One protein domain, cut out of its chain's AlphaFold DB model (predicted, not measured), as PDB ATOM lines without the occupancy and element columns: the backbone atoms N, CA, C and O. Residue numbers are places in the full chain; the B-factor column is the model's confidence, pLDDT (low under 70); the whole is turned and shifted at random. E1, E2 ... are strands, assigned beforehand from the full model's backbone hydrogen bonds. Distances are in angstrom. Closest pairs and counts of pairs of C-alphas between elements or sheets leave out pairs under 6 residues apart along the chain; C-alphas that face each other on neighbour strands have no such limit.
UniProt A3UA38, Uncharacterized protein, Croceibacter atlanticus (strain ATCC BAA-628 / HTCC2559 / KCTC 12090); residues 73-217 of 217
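AT A GLANCE: This is residues 73 to 217 of the 217 residues of an uncharacterized protein of Croceibacter atlanticus (strain ATCC BAA-628 / HTCC2559 / KCTC 12090) (UniProt A3UA38). With little regular structure, two twisted antiparallel sheets, E1-E2-E6-E4 and E5-E3-E7, stand partly face to face as a sandwich, and loop residues 80 to 110 reach out to 28 A from the mean of the C-alphas. The printed part has 145 residues with seven named strands, E1 to E7 in order, and no named helix; the class is all strand, with 57 residues in strands. It is compact, radius of gyration of the C-alphas 16.1 A, spanning 48 by 40 by 23 A.

IN THESE COORDINATES: E1, residues 73 to 79, begins at C-alpha 73 (147.420, 117.718, 125.796). E2 is 111 to 118, E3 126 to 132, E4 140 to 150 (30.6 A), E5 171 to 177, E6 189 to 198 and E7 210 to 216.

HOW THE PARTS SIT: Hairpin E1 and E2 has N 76 and O 114 at 2.9 A. E2 and E6 have N 113 and O 190 at 2.8 A; E3 and E7, N 129 and O 213 at 2.8 A. The sheets' facing parts are 8.8 A centre to centre.

THE WHOLE: The printed part has no cut. Link E1 to E2 is long, with 31 residues; 36 printed residues are under 70 in pLDDT, among them residues 79 to 109.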
ATOM      1  N   SER A  73     147.323 117.344 124.395       91.62
ATOM      2  CA  SER A  73     147.420 117.718 125.796       91.62
ATOM      3  C   SER A  73     146.876 116.566 126.615       91.62
ATOM      4  O   SER A  73     145.667 116.356 126.659       91.62
ATOM      5  N   LEU A  74     147.780 115.803 127.207       90.12
ATOM      6  CA  LEU A  74     147.475 114.644 128.026       90.12
ATOM      7  C   LEU A  74     148.067 114.877 129.404       90.12
ATOM      8  O   LEU A  74     149.206 115.332 129.520       90.12
ATOM      9  N   VAL A  75     147.282 114.568 130.424       89.00
ATOM     10  CA  VAL A  75     147.715 114.520 131.814       89.00
ATOM     11  C   VAL A  75     147.390 113.131 132.330       89.00
ATOM     12  O   VAL A  75     146.297 112.625 132.075       89.00
ATOM     13  N   ASP A  76     148.350 112.524 133.006       86.44
ATOM     14  CA  ASP A  76     148.215 111.198 133.586       86.44
ATOM     15  C   ASP A  76     148.580 111.236 135.068       86.44
ATOM     16  O   ASP A  76     149.421 112.031 135.499       86.44
ATOM     17  N   VAL A  77     147.906 110.398 135.849       82.62
ATOM     18  CA  VAL A  77     148.090 110.291 137.292       82.62
ATOM     19  C   VAL A  77     148.367 108.838 137.628       82.62
ATOM     20  O   VAL A  77     147.503 107.979 137.457       82.62
ATOM     21  N   SER A  78     149.553 108.582 138.165       73.88
ATOM     22  CA  SER A  78     150.032 107.236 138.463       73.88
ATOM     23  C   SER A  78     150.327 107.128 139.968       73.88
ATOM     24  O   SER A  78     150.991 108.007 140.526       73.88
ATOM     25  N   PRO A  79     149.827 106.107 140.683       68.31
ATOM     26  CA  PRO A  79     150.130 105.942 142.102       68.31
ATOM     27  C   PRO A  79     151.602 105.559 142.309       68.31
ATOM     28  O   PRO A  79     152.164 104.801 141.521       68.31
ATOM     29  N   GLN A  80     152.231 106.030 143.391       61.34
ATOM     30  CA  GLN A  80     153.488 105.450 143.854       61.34
ATOM     31  C   GLN A  80     153.202 104.293 144.815       61.34
ATOM     32  O   GLN A  80     152.595 104.475 145.869       61.34
ATOM     33  N   GLY A  81     153.728 103.117 144.482       51.03
ATOM     34  CA  GLY A  81     153.743 101.957 145.366       51.03
ATOM     35  C   GLY A  81     152.781 100.850 144.950       51.03
ATOM     36  O   GLY A  81     151.751 101.066 144.315       51.03
ATOM     37  N   VAL A  82     153.156  99.631 145.324       41.28
ATOM     38  CA  VAL A  82     152.323  98.436 145.208       41.28
ATOM     39  C   VAL A  82     151.135  98.615 146.153       41.28
ATOM     40  O   VAL A  82     151.338  98.872 147.341       41.28
ATOM     41  N   ALA A  83     149.904  98.478 145.653       37.31
ATOM     42  CA  ALA A  83     148.751  98.310 146.532       37.31
ATOM     43  C   ALA A  83     149.059  97.129 147.457       37.31
ATOM     44  O   ALA A  83     149.261  96.018 146.969       37.31
ATOM     45  N   VAL A  84     149.159  97.359 148.769       36.19
ATOM     46  CA  VAL A  84     149.394  96.287 149.743       36.19
ATOM     47  C   VAL A  84     148.135  95.420 149.786       36.19
ATOM     48  O   VAL A  84     147.301  95.532 150.676       36.19
ATOM     49  N   ILE A  85     147.983  94.533 148.808       36.72
ATOM     50  CA  ILE A  85     147.332  93.262 149.056       36.72
ATOM     51  C   ILE A  85     148.383  92.471 149.814       36.72
ATOM     52  O   ILE A  85     149.435  92.120 149.276       36.72
ATOM     53  N   ALA A  86     148.117  92.238 151.093       38.91
ATOM     54  CA  ALA A  86     148.818  91.238 151.873       38.91
ATOM     55  C   ALA A  86     148.502  89.840 151.305       38.91
ATOM     56  O   ALA A  86     147.759  89.090 151.918       38.91
ATOM     57  N   ASP A  87     149.023  89.532 150.114       34.91
ATOM     58  CA  ASP A  87     149.362  88.187 149.649       34.91
ATOM     59  C   ASP A  87     150.292  88.266 148.416       34.91
ATOM     60  O   ASP A  87     149.876  88.242 147.259       34.91
ATOM     61  N   GLY A  88     151.591  88.439 148.668       40.44
ATOM     62  CA  GLY A  88     152.631  87.757 147.890       40.44
ATOM     63  C   GLY A  88     152.928  88.138 146.430       40.44
ATOM     64  O   GLY A  88     153.682  87.396 145.807       40.44
ATOM     65  N   SER A  89     152.440  89.246 145.862       40.47
ATOM     66  CA  SER A  89     152.869  89.664 144.512       40.47
ATOM     67  C   SER A  89     153.052  91.176 144.390       40.47
ATOM     68  O   SER A  89     152.100  91.934 144.216       40.47
ATOM     69  N   SER A  90     154.307  91.624 144.466       42.00
ATOM     70  CA  SER A  90     154.715  92.978 144.098       42.00
ATOM     71  C   SER A  90     154.746  93.115 142.574       42.00
ATOM     72  O   SER A  90     155.811  93.055 141.958       42.00
ATOM     73  N   ALA A  91     153.576  93.254 141.956       42.25
ATOM     74  CA  ALA A  91     153.491  93.719 140.580       42.25
ATOM     75  C   ALA A  91     153.692  95.240 140.579       42.25
ATOM     76  O   ALA A  91     152.923  95.973 141.202       42.25
ATOM     77  N   LEU A  92     154.758  95.698 139.917       44.62
ATOM     78  CA  LEU A  92     154.923  97.092 139.509       44.62
ATOM     79  C   LEU A  92     153.686  97.449 138.674       44.62
ATOM     80  O   LEU A  92     153.396  96.773 137.685       44.62
ATOM     81  N   LEU A  93     152.876  98.391 139.155       50.28
ATOM     82  CA  LEU A  93     151.587  98.702 138.545       50.28
ATOM     83  C   LEU A  93     151.802  99.570 137.299       50.28
ATOM     84  O   LEU A  93     152.407 100.634 137.374       50.28
ATOM     85  N   GLU A  94     151.274  99.095 136.173       42.06
ATOM     86  CA  GLU A  94     151.254  99.764 134.870       42.06
ATOM     87  C   GLU A  94     150.253 100.939 134.846       42.06
ATOM     88  O   GLU A  94     149.241 100.940 135.560       42.06
ATOM     89  N   ALA A  95     150.524 101.943 134.006       40.53
ATOM     90  CA  ALA A  95     149.658 103.106 133.815       40.53
ATOM     91  C   ALA A  95     148.219 102.709 133.418       40.53
ATOM     92  O   ALA A  95     147.991 101.787 132.636       40.53
ATOM     93  N   GLY A  96     147.224 103.424 133.956       40.62
ATOM     94  CA  GLY A  96     145.797 103.161 133.714       40.62
ATOM     95  C   GLY A  96     145.137 102.167 134.680       40.62
ATOM     96  O   GLY A  96     143.924 101.959 134.600       40.62
ATOM     97  N   ILE A  97     145.884 101.587 135.625       42.94
ATOM     98  CA  ILE A  97     145.309 100.750 136.683       42.94
ATOM     99  C   ILE A  97     144.743 101.633 137.801       42.94
ATOM    100  O   ILE A  97     145.427 102.486 138.367       42.94
ATOM    101  N   ALA A  98     143.468 101.416 138.138       44.91
ATOM    102  CA  ALA A  98     142.813 102.105 139.241       44.91
ATOM    103  C   ALA A  98     143.551 101.836 140.561       44.91
ATOM    104  O   ALA A  98     143.850 100.685 140.886       44.91
ATOM    105  N   ALA A  99     143.796 102.885 141.351       50.03
ATOM    106  CA  ALA A  99     144.288 102.731 142.714       50.03
ATOM    107  C   ALA A  99     143.257 101.925 143.525       50.03
ATOM    108  O   ALA A  99     142.193 102.431 143.886       50.03
ATOM    109  N   LEU A 100     143.544 100.645 143.769       47.22
ATOM    110  CA  LEU A 100     142.703  99.788 144.597       47.22
ATOM    111  C   LEU A 100     142.867 100.228 146.054       47.22
ATOM    112  O   LEU A 100     143.875  99.938 146.696       47.22
ATOM    113  N   ALA A 101     141.867 100.946 146.564       43.09
ATOM    114  CA  ALA A 101     141.745 101.317 147.968       43.09
ATOM    115  C   ALA A 101     141.475 100.062 148.823       43.09
ATOM    116  O   ALA A 101     140.341  99.759 149.190       43.09
ATOM    117  N   GLY A 102     142.528  99.293 149.098       34.88
ATOM    118  CA  GLY A 102     142.519  98.153 150.008       34.88
ATOM    119  C   GLY A 102     143.011  98.564 151.393       34.88
ATOM    120  O   GLY A 102     144.210  98.650 151.613       34.88
ATOM    121  N   GLY A 103     142.060  98.841 152.289       35.81
ATOM    122  CA  GLY A 103     142.164  98.962 153.752       35.81
ATOM    123  C   GLY A 103     143.546  99.054 154.415       35.81
ATOM    124  O   GLY A 103     144.225  98.057 154.613       35.81
ATOM    125  N   THR A 104     143.891 100.235 154.921       31.88
ATOM    126  CA  THR A 104     144.024 100.580 156.353       31.88
ATOM    127  C   THR A 104     144.402 102.065 156.440       31.88
ATOM    128  O   THR A 104     144.947 102.639 155.505       31.88
ATOM    129  N   THR A 105     143.978 102.693 157.531       35.28
ATOM    130  CA  THR A 105     144.116 104.103 157.945       35.28
ATOM    131  C   THR A 105     145.221 104.959 157.288       35.28
ATOM    132  O   THR A 105     146.397 104.612 157.335       35.28
ATOM    133  N   ASP A 106     144.822 106.146 156.816       39.22
ATOM    134  CA  ASP A 106     145.625 107.376 156.646       39.22
ATOM    135  C   ASP A 106     146.714 107.476 155.566       39.22
ATOM    136  O   ASP A 106     147.417 108.487 155.522       39.22
ATOM    137  N   PHE A 107     146.833 106.531 154.633       41.84
ATOM    138  CA  PHE A 107     147.790 106.690 153.533       41.84
ATOM    139  C   PHE A 107     147.095 107.033 152.212       41.84
ATOM    140  O   PHE A 107     146.575 106.162 151.519       41.84
ATOM    141  N   ILE A 108     147.111 108.318 151.840       56.16
ATOM    142  CA  ILE A 108     147.014 108.693 150.425       56.16
ATOM    143  C   ILE A 108     148.431 108.489 149.876       56.16
ATOM    144  O   ILE A 108     149.314 109.246 150.289       56.16
ATOM    145  N   PRO A 109     148.689 107.477 149.024       63.34
ATOM    146  CA  PRO A 109     150.019 107.298 148.468       63.34
ATOM    147  C   PRO A 109     150.439 108.566 147.731       63.34
ATOM    148  O   PRO A 109     149.612 109.220 147.090       63.34
ATOM    149  N   ASP A 110     151.722 108.915 147.838       75.06
ATOM    150  CA  ASP A 110     152.298 109.921 146.956       75.06
ATOM    151  C   ASP A 110     151.982 109.508 145.508       75.06
ATOM    152  O   ASP A 110     152.073 108.333 145.148       75.06
ATOM    153  N   ILE A 111     151.576 110.459 144.674       82.00
ATOM    154  CA  ILE A 111     151.229 110.185 143.275       82.00
ATOM    155  C   ILE A 111     152.212 110.878 142.348       82.00
ATOM    156  O   ILE A 111     152.727 111.949 142.662       82.00
ATOM    157  N   TRP A 112     152.440 110.294 141.183       85.31
ATOM    158  CA  TRP A 112     153.162 110.921 140.091       85.31
ATOM    159  C   TRP A 112     152.172 111.538 139.111       85.31
ATOM    160  O   TRP A 112     151.227 110.894 138.662       85.31
ATOM    161  N   LEU A 113     152.378 112.816 138.816       87.19
ATOM    162  CA  LEU A 113     151.645 113.562 137.808       87.19
ATOM    163  C   LEU A 113     152.524 113.712 136.569       87.19
ATOM    164  O   LEU A 113     153.555 114.394 136.601       87.19
ATOM    165  N   ASN A 114     152.058 113.123 135.478       88.25
ATOM    166  CA  ASN A 114     152.726 113.094 134.191       88.25
ATOM    167  C   ASN A 114     151.964 113.898 133.152       88.25
ATOM    168  O   ASN A 114     150.749 114.078 133.247       88.25
ATOM    169  N   TYR A 115     152.675 114.397 132.147       89.00
ATOM    170  CA  TYR A 115     152.026 115.073 131.038       89.00
ATOM    171  C   TYR A 115     152.731 114.852 129.709       89.00
ATOM    172  O   TYR A 115     153.933 114.616 129.629       89.00
ATOM    173  N   THR A 116     151.950 115.002 128.645       90.31
ATOM    174  CA  THR A 116     152.429 115.213 127.281       90.31
ATOM    175  C   THR A 116     151.710 116.424 126.721       90.31
ATOM    176  O   THR A 116     150.482 116.453 126.641       90.31
ATOM    177  N   TYR A 117     152.473 117.434 126.321       90.81
ATOM    178  CA  TYR A 117     151.937 118.680 125.805       90.81
ATOM    179  C   TYR A 117     152.622 119.074 124.503       90.81
ATOM    180  O   TYR A 117     153.820 119.339 124.438       90.81
ATOM    181  N   ARG A 118     151.819 119.158 123.449       90.88
ATOM    182  CA  ARG A 118     152.200 119.648 122.132       90.88
ATOM    183  C   ARG A 118     151.216 120.744 121.725       90.88
ATOM    184  O   ARG A 118     150.123 120.429 121.251       90.88
ATOM    185  N   PRO A 119     151.570 122.025 121.872       90.56
ATOM    186  CA  PRO A 119     150.745 123.105 121.362       90.56
ATOM    187  C   PRO A 119     150.817 123.190 119.831       90.56
ATOM    188  O   PRO A 119     151.788 122.756 119.218       90.56
ATOM    189  N   ILE A 120     149.815 123.832 119.214       88.88
ATOM    190  CA  ILE A 120     149.840 124.176 117.776       88.88
ATOM    191  C   ILE A 120     151.073 125.031 117.450       88.88
ATOM    192  O   ILE A 120     151.766 124.777 116.470       88.88
ATOM    193  N   ASN A 121     151.360 126.021 118.302       87.75
ATOM    194  CA  ASN A 121     152.529 126.886 118.181       87.75
ATOM    195  C   ASN A 121     153.540 126.512 119.275       87.75
ATOM    196  O   ASN A 121     153.184 126.635 120.448       87.75
ATOM    197  N   PRO A 122     154.789 126.134 118.940       81.88
ATOM    198  CA  PRO A 122     155.798 125.693 119.912       81.88
ATOM    199  C   PRO A 122     156.093 126.680 121.052       81.88
ATOM    200  O   PRO A 122     156.530 126.271 122.122       81.88
ATOM    201  N   GLY A 123     155.847 127.977 120.837       83.50
ATOM    202  CA  GLY A 123     156.029 129.019 121.852       83.50
ATOM    203  C   GLY A 123     154.888 129.147 122.867       83.50
ATOM    204  O   GLY A 123     155.032 129.894 123.834       83.50
ATOM    205  N   ASN A 124     153.757 128.463 122.666       88.25
ATOM    206  CA  ASN A 124     152.656 128.503 123.625       88.25
ATOM    207  C   ASN A 124     153.031 127.745 124.899       88.25
ATOM    208  O   ASN A 124     153.685 126.703 124.858       88.25
ATOM    209  N   VAL A 125     152.538 128.260 126.020       89.25
ATOM    210  CA  VAL A 125     152.710 127.657 127.337       89.25
ATOM    211  C   VAL A 125     151.357 127.304 127.947       89.25
ATOM    212  O   VAL A 125     150.342 127.939 127.649       89.25
ATOM    213  N   SER A 126     151.358 126.303 128.815       91.38
ATOM    214  CA  SER A 126     150.193 125.846 129.572       91.38
ATOM    215  C   SER A 126     150.520 125.689 131.050       91.38
ATOM    216  O   SER A 126     151.681 125.694 131.447       91.38
ATOM    217  N   GLU A 127     149.495 125.554 131.881       92.06
ATOM    218  CA  GLU A 127     149.627 125.303 133.317       92.06
ATOM    219  C   GLU A 127     148.805 124.065 133.699       92.06
ATOM    220  O   GLU A 127     147.816 123.758 133.029       92.06
ATOM    221  N   ILE A 128     149.214 123.347 134.756       91.81
ATOM    222  CA  ILE A 128     148.405 122.251 135.303       91.81
ATOM    223  C   ILE A 128     147.646 122.793 136.502       91.81
ATOM    224  O   ILE A 128     148.240 123.340 137.442       91.81
ATOM    225  N   PHE A 129     146.334 122.621 136.453       92.94
ATOM    226  CA  PHE A 129     145.415 122.949 137.521       92.94
ATOM    227  C   PHE A 129     144.932 121.687 138.226       92.94
ATOM    228  O   PHE A 129     144.833 120.619 137.626       92.94
ATOM    229  N   ILE A 130     144.647 121.843 139.512       91.56
ATOM    230  CA  ILE A 130     144.094 120.834 140.403       91.56
ATOM    231  C   ILE A 130     142.841 121.406 141.068       91.56
ATOM    232  O   ILE A 130     142.835 122.563 141.503       91.56
ATOM    233  N   ARG A 131     141.778 120.607 141.136       92.00
ATOM    234  CA  ARG A 131     140.528 120.944 141.834       92.00
ATOM    235  C   ARG A 131     139.801 119.689 142.300       92.00
ATOM    236  O   ARG A 131     140.128 118.585 141.873       92.00
ATOM    237  N   THR A 132     138.781 119.853 143.127       90.06
ATOM    238  CA  THR A 132     137.844 118.780 143.477       90.06
ATOM    239  C   THR A 132     136.617 118.790 142.563       90.06
ATOM    240  O   THR A 132     136.262 119.813 141.974       90.06
ATOM    241  N   SER A 133     135.956 117.639 142.420       88.75
ATOM    242  CA  SER A 133     134.685 117.527 141.685       88.75
ATOM    243  C   SER A 133     133.493 118.130 142.431       88.75
ATOM    244  O   SER A 133     132.509 118.503 141.801       88.75
ATOM    245  N   HIS A 134     133.598 118.243 143.756       88.38
ATOM    246  CA  HIS A 134     132.564 118.761 144.646       88.38
ATOM    247  C   HIS A 134     133.160 119.780 145.627       88.38
ATOM    248  O   HIS A 134     134.364 119.710 145.906       88.38
ATOM    249  N   PRO A 135     132.341 120.689 146.187       90.94
ATOM    250  CA  PRO A 135     132.757 121.534 147.297       90.94
ATOM    251  C   PRO A 135     133.260 120.695 148.472       90.94
ATOM    252  O   PRO A 135     132.715 119.627 148.761       90.94
ATOM    253  N   MET A 136     134.291 121.186 149.154       86.56
ATOM    254  CA  MET A 136     134.821 120.511 150.336       86.56
ATOM    255  C   MET A 136     133.825 120.634 151.507       86.56
ATOM    256  O   MET A 136     133.441 121.761 151.837       86.56
ATOM    257  N   PRO A 137     133.408 119.527 152.156       85.69
ATOM    258  CA  PRO A 137     132.553 119.587 153.340       85.69
ATOM    259  C   PRO A 137     133.192 120.370 154.494       85.69
ATOM    260  O   PRO A 137     134.418 120.456 154.618       85.69
ATOM    261  N   ALA A 138     132.356 120.932 155.368       86.75
ATOM    262  CA  ALA A 138     132.826 121.702 156.514       86.75
ATOM    263  C   ALA A 138     133.704 120.845 157.443       86.75
ATOM    264  O   ALA A 138     133.383 119.702 157.756       86.75
ATOM    265  N   GLY A 139     134.828 121.408 157.891       80.31
ATOM    266  CA  GLY A 139     135.784 120.702 158.748       80.31
ATOM    267  C   GLY A 139     136.703 119.723 158.010       80.31
ATOM    268  O   GLY A 139     137.629 119.210 158.642       80.31
ATOM    269  N   ILE A 140     136.517 119.508 156.703       82.69
ATOM    270  CA  ILE A 140     137.457 118.766 155.858       82.69
ATOM    271  C   ILE A 140     138.403 119.748 155.162       82.69
ATOM    272  O   ILE A 140     137.990 120.776 154.627       82.69
ATOM    273  N   SER A 141     139.695 119.431 155.155       85.44
ATOM    274  CA  SER A 141     140.690 120.154 154.369       85.44
ATOM    275  C   SER A 141     141.599 119.190 153.623       85.44
ATOM    276  O   SER A 141     142.004 118.151 154.145       85.44
ATOM    277  N   LEU A 142     141.926 119.564 152.388       85.56
ATOM    278  CA  LEU A 142     142.826 118.826 151.521       85.56
ATOM    279  C   LEU A 142     143.891 119.778 150.990       85.56
ATOM    280  O   LEU A 142     143.583 120.840 150.442       85.56
ATOM    281  N   ARG A 143     145.154 119.394 151.150       88.06
ATOM    282  CA  ARG A 143     146.296 120.129 150.614       88.06
ATOM    283  C   ARG A 143     147.125 119.243 149.706       88.06
ATOM    284  O   ARG A 143     147.282 118.062 149.993       88.06
ATOM    285  N   ALA A 144     147.671 119.832 148.651       87.75
ATOM    286  CA  ALA A 144     148.657 119.201 147.781       87.75
ATOM    287  C   ALA A 144     149.969 119.984 147.803       87.75
ATOM    288  O   ALA A 144     149.982 121.221 147.854       87.75
ATOM    289  N   ARG A 145     151.074 119.248 147.711       87.31
ATOM    290  CA  ARG A 145     152.421 119.784 147.540       87.31
ATOM    291  C   ARG A 145     153.195 118.915 146.565       87.31
ATOM    292  O   ARG A 145     153.243 117.704 146.739       87.31
ATOM    293  N   VAL A 146     153.871 119.542 145.608       88.12
ATOM    294  CA  VAL A 146     154.917 118.863 144.838       88.12
ATOM    295  C   VAL A 146     156.150 118.708 145.732       88.12
ATOM    296  O   VAL A 146     156.674 119.702 146.239       88.12
ATOM    297  N   ILE A 147     156.562 117.466 145.983       85.88
ATOM    298  CA  ILE A 147     157.683 117.120 146.876       85.88
ATOM    299  C   ILE A 147     158.944 116.714 146.119       85.88
ATOM    300  O   ILE A 147     160.040 116.814 146.663       85.88
ATOM    301  N   GLU A 148     158.788 116.280 144.875       85.62
ATOM    302  CA  GLU A 148     159.872 115.796 144.035       85.62
ATOM    303  C   GLU A 148     159.513 116.041 142.568       85.62
ATOM    304  O   GLU A 148     158.340 116.098 142.187       85.62
ATOM    305  N   THR A 149     160.532 116.242 141.741       85.50
ATOM    306  CA  THR A 149     160.396 116.367 140.292       85.50
ATOM    307  C   THR A 149     161.469 115.497 139.668       85.50
ATOM    308  O   THR A 149     162.645 115.651 139.994       85.50
ATOM    309  N   SER A 150     161.052 114.567 138.815       76.88
ATOM    310  CA  SER A 150     161.925 113.593 138.165       76.88
ATOM    311  C   SER A 150     161.758 113.675 136.649       76.88
ATOM    312  O   SER A 150     160.675 113.973 136.139       76.88
ATOM    313  N   VAL A 151     162.860 113.479 135.935       67.25
ATOM    314  CA  VAL A 151     163.024 113.787 134.510       67.25
ATOM    315  C   VAL A 151     163.519 112.549 133.769       67.25
ATOM    316  O   VAL A 151     164.717 112.273 133.776       67.25
ATOM    317  N   GLY A 152     162.606 111.847 133.094       68.88
ATOM    318  CA  GLY A 152     162.926 110.922 131.996       68.88
ATOM    319  C   GLY A 152     162.751 111.573 130.616       68.88
ATOM    320  O   GLY A 152     163.501 111.303 129.678       68.88
ATOM    321  N   GLY A 153     161.803 112.512 130.508       76.31
ATOM    322  CA  GLY A 153     161.389 113.127 129.246       76.31
ATOM    323  C   GLY A 153     162.028 114.484 128.939       76.31
ATOM    324  O   GLY A 153     162.863 115.010 129.675       76.31
ATOM    325  N   ASN A 154     161.601 115.087 127.824       81.88
ATOM    326  CA  ASN A 154     162.014 116.436 127.439       81.88
ATOM    327  C   ASN A 154     160.951 117.454 127.852       81.88
ATOM    328  O   ASN A 154     159.886 117.524 127.233       81.88
ATOM    329  N   PHE A 155     161.260 118.282 128.850       78.12
ATOM    330  CA  PHE A 155     160.418 119.416 129.193       78.12
ATOM    331  C   PHE A 155     161.176 120.606 129.777       78.12
ATOM    332  O   PHE A 155     162.317 120.509 130.221       78.12
ATOM    333  N   ILE A 156     160.497 121.754 129.783       70.88
ATOM    334  CA  ILE A 156     160.974 122.983 130.416       70.88
ATOM    335  C   ILE A 156     160.168 123.189 131.696       70.88
ATOM    336  O   ILE A 156     159.013 123.617 131.628       70.88
ATOM    337  N   ASP A 157     160.779 122.914 132.848       71.81
ATOM    338  CA  ASP A 157     160.206 123.286 134.141       71.81
ATOM    339  C   ASP A 157     160.267 124.812 134.309       71.81
ATOM    340  O   ASP A 157     161.332 125.423 134.189       71.81
ATOM    341  N   ARG A 158     159.125 125.452 134.575       74.31
ATOM    342  CA  ARG A 158     159.067 126.883 134.933       74.31
ATOM    343  C   ARG A 158     158.509 127.123 136.333       74.31
ATOM    344  O   ARG A 158     158.152 128.255 136.680       74.31
ATOM    345  N   GLY A 159     158.489 126.079 137.150       77.88
ATOM    346  CA  GLY A 159     158.267 126.127 138.580       77.88
ATOM    347  C   GLY A 159     156.995 125.422 139.027       77.88
ATOM    348  O   GLY A 159     156.051 125.192 138.278       77.88
ATOM    349  N   ILE A 160     156.949 125.164 140.325       85.75
ATOM    350  CA  ILE A 160     155.874 124.449 141.006       85.75
ATOM    351  C   ILE A 160     155.250 125.326 142.092       85.75
ATOM    352  O   ILE A 160     155.803 126.351 142.507       85.75
ATOM    353  N   ASN A 161     154.038 124.973 142.511       80.88
ATOM    354  CA  ASN A 161     153.412 125.541 143.693       80.88
ATOM    355  C   ASN A 161     153.425 124.509 144.826       80.88
ATOM    356  O   ASN A 161     152.795 123.459 144.739       80.88
ATOM    357  N   ASN A 162     154.149 124.825 145.899       77.31
ATOM    358  CA  ASN A 162     154.521 123.838 146.917       77.31
ATOM    359  C   ASN A 162     153.517 123.749 148.071       77.31
ATOM    360  O   ASN A 162     153.758 123.025 149.031       77.31
ATOM    361  N   ASN A 163     152.425 124.511 148.036       80.12
ATOM    362  CA  ASN A 163     151.391 124.422 149.058       80.12
ATOM    363  C   ASN A 163     150.068 124.945 148.507       80.12
ATOM    364  O   ASN A 163     149.868 126.153 148.372       80.12
ATOM    365  N   ILE A 164     149.179 124.021 148.164       88.44
ATOM    366  CA  ILE A 164     147.900 124.326 147.533       88.44
ATOM    367  C   ILE A 164     146.800 123.805 148.433       88.44
ATOM    368  O   ILE A 164     146.742 122.608 148.696       88.44
ATOM    369  N   SER A 165     145.916 124.694 148.879       89.88
ATOM    370  CA  SER A 165     144.647 124.279 149.471       89.88
ATOM    371  C   SER A 165     143.690 123.949 148.335       89.88
ATOM    372  O   SER A 165     143.328 124.840 147.571       89.88
ATOM    373  N   ILE A 166     143.315 122.681 148.203       89.62
ATOM    374  CA  ILE A 166     142.489 122.206 147.093       89.62
ATOM    375  C   ILE A 166     141.020 122.406 147.450       89.62
ATOM    376  O   ILE A 166     140.586 122.076 148.554       89.62
ATOM    377  N   ASN A 167     140.265 122.940 146.503       90.75
ATOM    378  CA  ASN A 167     138.820 123.090 146.573       90.75
ATOM    379  C   ASN A 167     138.233 122.944 145.161       90.75
ATOM    380  O   ASN A 167     138.926 122.527 144.231       90.75
ATOM    381  N   GLU A 168     136.962 123.290 144.996       90.81
ATOM    382  CA  GLU A 168     136.244 123.203 143.726       90.81
ATOM    383  C   GLU A 168     136.761 124.180 142.655       90.81
ATOM    384  O   GLU A 168     136.471 124.019 141.470       90.81
ATOM    385  N   ASN A 169     137.556 125.178 143.051       93.94
ATOM    386  CA  ASN A 169     138.138 126.150 142.139       93.94
ATOM    387  C   ASN A 169     139.493 125.669 141.624       93.94
ATOM    388  O   ASN A 169     140.283 125.072 142.352       93.94
ATOM    389  N   ASN A 170     139.796 126.014 140.374       92.00
ATOM    390  CA  ASN A 170     141.077 125.709 139.751       92.00
ATOM    391  C   ASN A 170     142.238 126.330 140.536       92.00
ATOM    392  O   ASN A 170     142.440 127.545 140.527       92.00
ATOM    393  N   GLN A 171     143.039 125.476 141.169       92.81
ATOM    394  CA  GLN A 171     144.285 125.866 141.810       92.81
ATOM    395  C   GLN A 171     145.461 125.451 140.940       92.81
ATOM    396  O   GLN A 171     145.498 124.347 140.411       92.81
ATOM    397  N   ARG A 172     146.457 126.317 140.790       91.56
ATOM    398  CA  ARG A 172     147.628 126.002 139.968       91.56
ATOM    399  C   ARG A 172     148.656 125.199 140.754       91.56
ATOM    400  O   ARG A 172     149.135 125.687 141.785       91.56
ATOM    401  N   ILE A 173     149.053 124.045 140.212       90.81
ATOM    402  CA  ILE A 173     150.078 123.167 140.796       90.81
ATOM    403  C   ILE A 173     151.415 123.210 140.066       90.81
ATOM    404  O   ILE A 173     152.455 123.356 140.709       90.81
ATOM    405  N   VAL A 174     151.388 123.206 138.737       89.31
ATOM    406  CA  VAL A 174     152.578 123.356 137.893       89.31
ATOM    407  C   VAL A 174     152.462 124.668 137.134       89.31
ATOM    408  O   VAL A 174     151.417 124.979 136.555       89.31
ATOM    409  N   ARG A 175     153.529 125.467 137.156       83.06
ATOM    410  CA  ARG A 175     153.589 126.774 136.503       83.06
ATOM    411  C   ARG A 175     154.123 126.609 135.087       83.06
ATOM    412  O   ARG A 175     155.171 126.015 134.886       83.06
ATOM    413  N   SER A 176     153.409 127.211 134.138       82.19
ATOM    414  CA  SER A 176     153.831 127.503 132.762       82.19
ATOM    415  C   SER A 176     154.848 126.521 132.149       82.19
ATOM    416  O   SER A 176     156.018 126.854 132.069       82.19
ATOM    417  N   PHE A 177     154.446 125.393 131.587       85.50
ATOM    418  CA  PHE A 177     155.333 124.539 130.781       85.50
ATOM    419  C   PHE A 177     155.111 124.772 129.283       85.50
ATOM    420  O   PHE A 177     154.030 125.178 128.853       85.50
ATOM    421  N   GLY A 178     156.167 124.573 128.492       85.81
ATOM    422  CA  GLY A 178     156.119 124.611 127.026       85.81
ATOM    423  C   GLY A 178     155.880 123.225 126.425       85.81
ATOM    424  O   GLY A 178     155.557 122.283 127.144       85.81
ATOM    425  N   ALA A 179     156.061 123.100 125.107       88.75
ATOM    426  CA  ALA A 179     156.010 121.806 124.428       88.75
ATOM    427  C   ALA A 179     156.995 120.807 125.065       88.75
ATOM    428  O   ALA A 179     158.167 121.140 125.244       88.75
ATOM    429  N   GLY A 180     156.524 119.609 125.397       89.00
ATOM    430  CA  GLY A 180     157.322 118.610 126.096       89.00
ATOM    431  C   GLY A 180     156.498 117.467 126.675       89.00
ATOM    432  O   GLY A 180     155.275 117.425 126.530       89.00
ATOM    433  N   TYR A 181     157.183 116.534 127.324       89.00
ATOM    434  CA  TYR A 181     156.592 115.386 128.002       89.00
ATOM    435  C   TYR A 181     157.464 114.947 129.184       89.00
ATOM    436  O   TYR A 181     158.662 115.234 129.209       89.00
ATOM    437  N   THR A 182     156.864 114.274 130.167       84.38
ATOM    438  CA  THR A 182     157.559 113.836 131.392       84.38
ATOM    439  C   THR A 182     158.152 112.431 131.328       84.38
ATOM    440  O   THR A 182     159.074 112.201 132.103       84.38
ATOM    441  N   ASP A 183     157.702 111.594 130.374       79.75
ATOM    442  CA  ASP A 183     158.095 110.197 130.035       79.75
ATOM    443  C   ASP A 183     157.010 109.143 130.361       79.75
ATOM    444  O   ASP A 183     155.833 109.498 130.442       79.75
ATOM    445  N   ASP A 184     157.389 107.866 130.483       69.50
ATOM    446  CA  ASP A 184     156.555 106.657 130.653       69.50
ATOM    447  C   ASP A 184     155.742 106.553 131.960       69.50
ATOM    448  O   ASP A 184     154.965 105.619 132.149       69.50
ATOM    449  N   GLY A 185     155.871 107.541 132.836       60.09
ATOM    450  CA  GLY A 185     154.994 107.764 133.975       60.09
ATOM    451  C   GLY A 185     155.368 107.061 135.281       60.09
ATOM    452  O   GLY A 185     154.900 107.479 136.344       60.09
ATOM    453  N   GLU A 186     156.273 106.083 135.253       66.12
ATOM    454  CA  GLU A 186     156.793 105.437 136.461       66.12
ATOM    455  C   GLU A 186     157.996 106.229 136.990       66.12
ATOM    456  O   GLU A 186     159.039 106.314 136.353       66.12
ATOM    457  N   THR A 187     157.867 106.853 138.166       72.31
ATOM    458  CA  THR A 187     158.920 107.695 138.786       72.31
ATOM    459  C   THR A 187     159.351 108.925 137.980       72.31
ATOM    460  O   THR A 187     160.400 109.510 138.242       72.31
ATOM    461  N   ASN A 188     158.519 109.347 137.033       79.25
ATOM    462  CA  ASN A 188     158.752 110.474 136.141       79.25
ATOM    463  C   ASN A 188     157.671 111.552 136.352       79.25
ATOM    464  O   ASN A 188     156.554 111.245 136.766       79.25
ATOM    465  N   GLY A 189     158.005 112.831 136.134       85.69
ATOM    466  CA  GLY A 189     157.079 113.961 136.282       85.69
ATOM    467  C   GLY A 189     157.118 114.650 137.651       85.69
ATOM    468  O   GLY A 189     158.189 114.886 138.213       85.69
ATOM    469  N   TYR A 190     155.948 115.031 138.176       86.94
ATOM    470  CA  TYR A 190     155.821 115.731 139.460       86.94
ATOM    471  C   TYR A 190     155.235 114.812 140.522       86.94
ATOM    472  O   TYR A 190     154.081 114.398 140.424       86.94
ATOM    473  N   LYS A 191     155.997 114.553 141.580       86.50
ATOM    474  CA  LYS A 191     155.513 113.778 142.715       86.50
ATOM    475  C   LYS A 191     154.705 114.664 143.654       86.50
ATOM    476  O   LYS A 191     155.232 115.632 144.211       86.50
ATOM    477  N   ILE A 192     153.435 114.336 143.844       86.19
ATOM    478  CA  ILE A 192     152.489 115.087 144.662       86.19
ATOM    479  C   ILE A 192     152.219 114.320 145.948       86.19
ATOM    480  O   ILE A 192     151.771 113.176 145.928       86.19
ATOM    481  N   GLN A 193     152.430 115.009 147.061       85.62
ATOM    482  CA  GLN A 193     152.018 114.577 148.381       85.62
ATOM    483  C   GLN A 193     150.724 115.280 148.775       85.62
ATOM    484  O   GLN A 193     150.607 116.508 148.651       85.62
ATOM    485  N   TYR A 194     149.784 114.506 149.311       84.06
ATOM    486  CA  TYR A 194     148.548 115.024 149.872       84.06
ATOM    487  C   TYR A 194     148.584 115.075 151.391       84.06
ATOM    488  O   TYR A 194     149.179 114.235 152.060       84.06
ATOM    489  N   THR A 195     147.896 116.060 151.951       83.19
ATOM    490  CA  THR A 195     147.579 116.109 153.376       83.19
ATOM    491  C   THR A 195     146.082 116.289 153.520       83.19
ATOM    492  O   THR A 195     145.526 117.284 153.051       83.19
ATOM    493  N   PHE A 196     145.444 115.317 154.160       82.00
ATOM    494  CA  PHE A 196     144.017 115.306 154.441       82.00
ATOM    495  C   PHE A 196     143.789 115.503 155.940       82.00
ATOM    496  O   PHE A 196     144.529 114.970 156.765       82.00
ATOM    497  N   SER A 197     142.772 116.277 156.297       81.56
ATOM    498  CA  SER A 197     142.329 116.429 157.679       81.56
ATOM    499  C   SER A 197     140.814 116.544 157.715       81.56
ATOM    500  O   SER A 197     140.243 117.319 156.951       81.56
ATOM    501  N   ASN A 198     140.183 115.796 158.617       82.19
ATOM    502  CA  ASN A 198     138.755 115.863 158.896       82.19
ATOM    503  C   ASN A 198     138.540 116.142 160.387       82.19
ATOM    504  O   ASN A 198     138.848 115.314 161.238       82.19
ATOM    505  N   THR A 199     138.018 117.323 160.687       83.00
ATOM    506  CA  THR A 199     137.688 117.784 162.045       83.00
ATOM    507  C   THR A 199     136.184 117.929 162.265       83.00
ATOM    508  O   THR A 199     135.756 118.136 163.397       83.00
ATOM    509  N   GLY A 200     135.386 117.834 161.193       73.19
ATOM    510  CA  GLY A 200     133.940 118.061 161.214       73.19
ATOM    511  C   GLY A 200     133.106 116.794 161.384       73.19
ATOM    512  O   GLY A 200     131.925 116.900 161.688       73.19
ATOM    513  N   GLY A 201     133.696 115.607 161.202       70.31
ATOM    514  CA  GLY A 201     132.975 114.328 161.267       70.31
ATOM    515  C   GLY A 201     132.121 114.023 160.031       70.31
ATOM    516  O   GLY A 201     131.510 112.962 159.970       70.31
ATOM    517  N   GLU A 202     132.104 114.923 159.047       75.88
ATOM    518  CA  GLU A 202     131.456 114.730 157.749       75.88
ATOM    519  C   GLU A 202     132.280 113.797 156.856       75.88
ATOM    520  O   GLU A 202     133.502 113.708 156.984       75.88
ATOM    521  N   GLU A 203     131.625 113.130 155.913       77.81
ATOM    522  CA  GLU A 203     132.288 112.288 154.916       77.81
ATOM    523  C   GLU A 203     132.403 113.010 153.569       77.81
ATOM    524  O   GLU A 203     131.658 113.946 153.262       77.81
ATOM    525  N   LEU A 204     133.350 112.573 152.735       80.50
ATOM    526  CA  LEU A 204     133.404 113.034 151.351       80.50
ATOM    527  C   LEU A 204     132.178 112.501 150.591       80.50
ATOM    528  O   LEU A 204     131.817 111.335 150.759       80.50
ATOM    529  N   PRO A 205     131.543 113.319 149.733       80.69
ATOM    530  CA  PRO A 205     130.355 112.895 149.007       80.69
ATOM    531  C   PRO A 205     130.664 111.715 148.067       80.69
ATOM    532  O   PRO A 205     131.774 111.624 147.529       80.69
ATOM    533  N   PRO A 206     129.685 110.829 147.802       80.69
ATOM    534  CA  PRO A 206     129.844 109.774 146.807       80.69
ATOM    535  C   PRO A 206     130.272 110.343 145.448       80.69
ATOM    536  O   PRO A 206     129.678 111.298 144.951       80.69
ATOM    537  N   GLY A 207     131.308 109.760 144.839       78.62
ATOM    538  CA  GLY A 207     131.862 110.251 143.570       78.62
ATOM    539  C   GLY A 207     132.811 111.450 143.702       78.62
ATOM    540  O   GLY A 207     133.152 112.074 142.694       78.62
ATOM    541  N   PHE A 208     133.258 111.783 144.918       81.81
ATOM    542  CA  PHE A 208     134.339 112.742 145.115       81.81
ATOM    543  C   PHE A 208     135.595 112.313 144.346       81.81
ATOM    544  O   PHE A 208     136.041 111.169 144.423       81.81
ATOM    545  N   SER A 209     136.180 113.252 143.610       82.88
ATOM    546  CA  SER A 209     137.392 113.034 142.834       82.88
ATOM    547  C   SER A 209     138.249 114.291 142.810       82.88
ATOM    548  O   SER A 209     137.751 115.418 142.907       82.88
ATOM    549  N   ILE A 210     139.555 114.077 142.685       86.94
ATOM    550  CA  ILE A 210     140.533 115.128 142.432       86.94
ATOM    551  C   ILE A 210     140.785 115.141 140.930       86.94
ATOM    552  O   ILE A 210     141.049 114.102 140.328       86.94
ATOM    553  N   ILE A 211     140.654 116.313 140.328       89.38
ATOM    554  CA  ILE A 211     140.714 116.503 138.886       89.38
ATOM    555  C   ILE A 211     141.952 117.317 138.554       89.38
ATOM    556  O   ILE A 211     142.188 118.375 139.145       89.38
ATOM    557  N   TYR A 212     142.690 116.819 137.570       91.50
ATOM    558  CA  TYR A 212     143.832 117.479 136.964       91.50
ATOM    559  C   TYR A 212     143.491 117.920 135.558       91.50
ATOM    560  O   TYR A 212     142.898 117.164 134.792       91.50
ATOM    561  N   GLU A 213     143.896 119.131 135.209       92.19
ATOM    562  CA  GLU A 213     143.618 119.674 133.889       92.19
ATOM    563  C   GLU A 213     144.776 120.534 133.400       92.19
ATOM    564  O   GLU A 213     145.316 121.362 134.136       92.19
ATOM    565  N   ILE A 214     145.143 120.348 132.135       92.62
ATOM    566  CA  ILE A 214     146.077 121.231 131.448       92.62
ATOM    567  C   ILE A 214     145.268 122.349 130.807       92.62
ATOM    568  O   ILE A 214     144.500 122.113 129.877       92.62
ATOM    569  N   ILE A 215     145.484 123.576 131.269       90.75
ATOM    570  CA  ILE A 215     144.797 124.754 130.745       90.75
ATOM    571  C   ILE A 215     145.819 125.634 130.034       90.75
ATOM    572  O   ILE A 215     146.899 125.929 130.556       90.75
ATOM    573  N   LYS A 216     145.478 126.035 128.807       84.50
ATOM    574  CA  LYS A 216     146.288 126.963 128.019       84.50
ATOM    575  C   LYS A 216     146.278 128.343 128.677       84.50
ATOM    576  O   LYS A 216     145.213 128.831 129.048       84.50
ATOM    577  N   ARG A 217     147.458 128.955 128.776       76.12
ATOM    578  CA  ARG A 217     147.608 130.329 129.259       76.12
ATOM    579  C   ARG A 217     147.247 131.367 128.196       76.12
ATOM    580  O   ARG A 217     147.468 131.096 126.990       76.12
TER     581      ARG A 217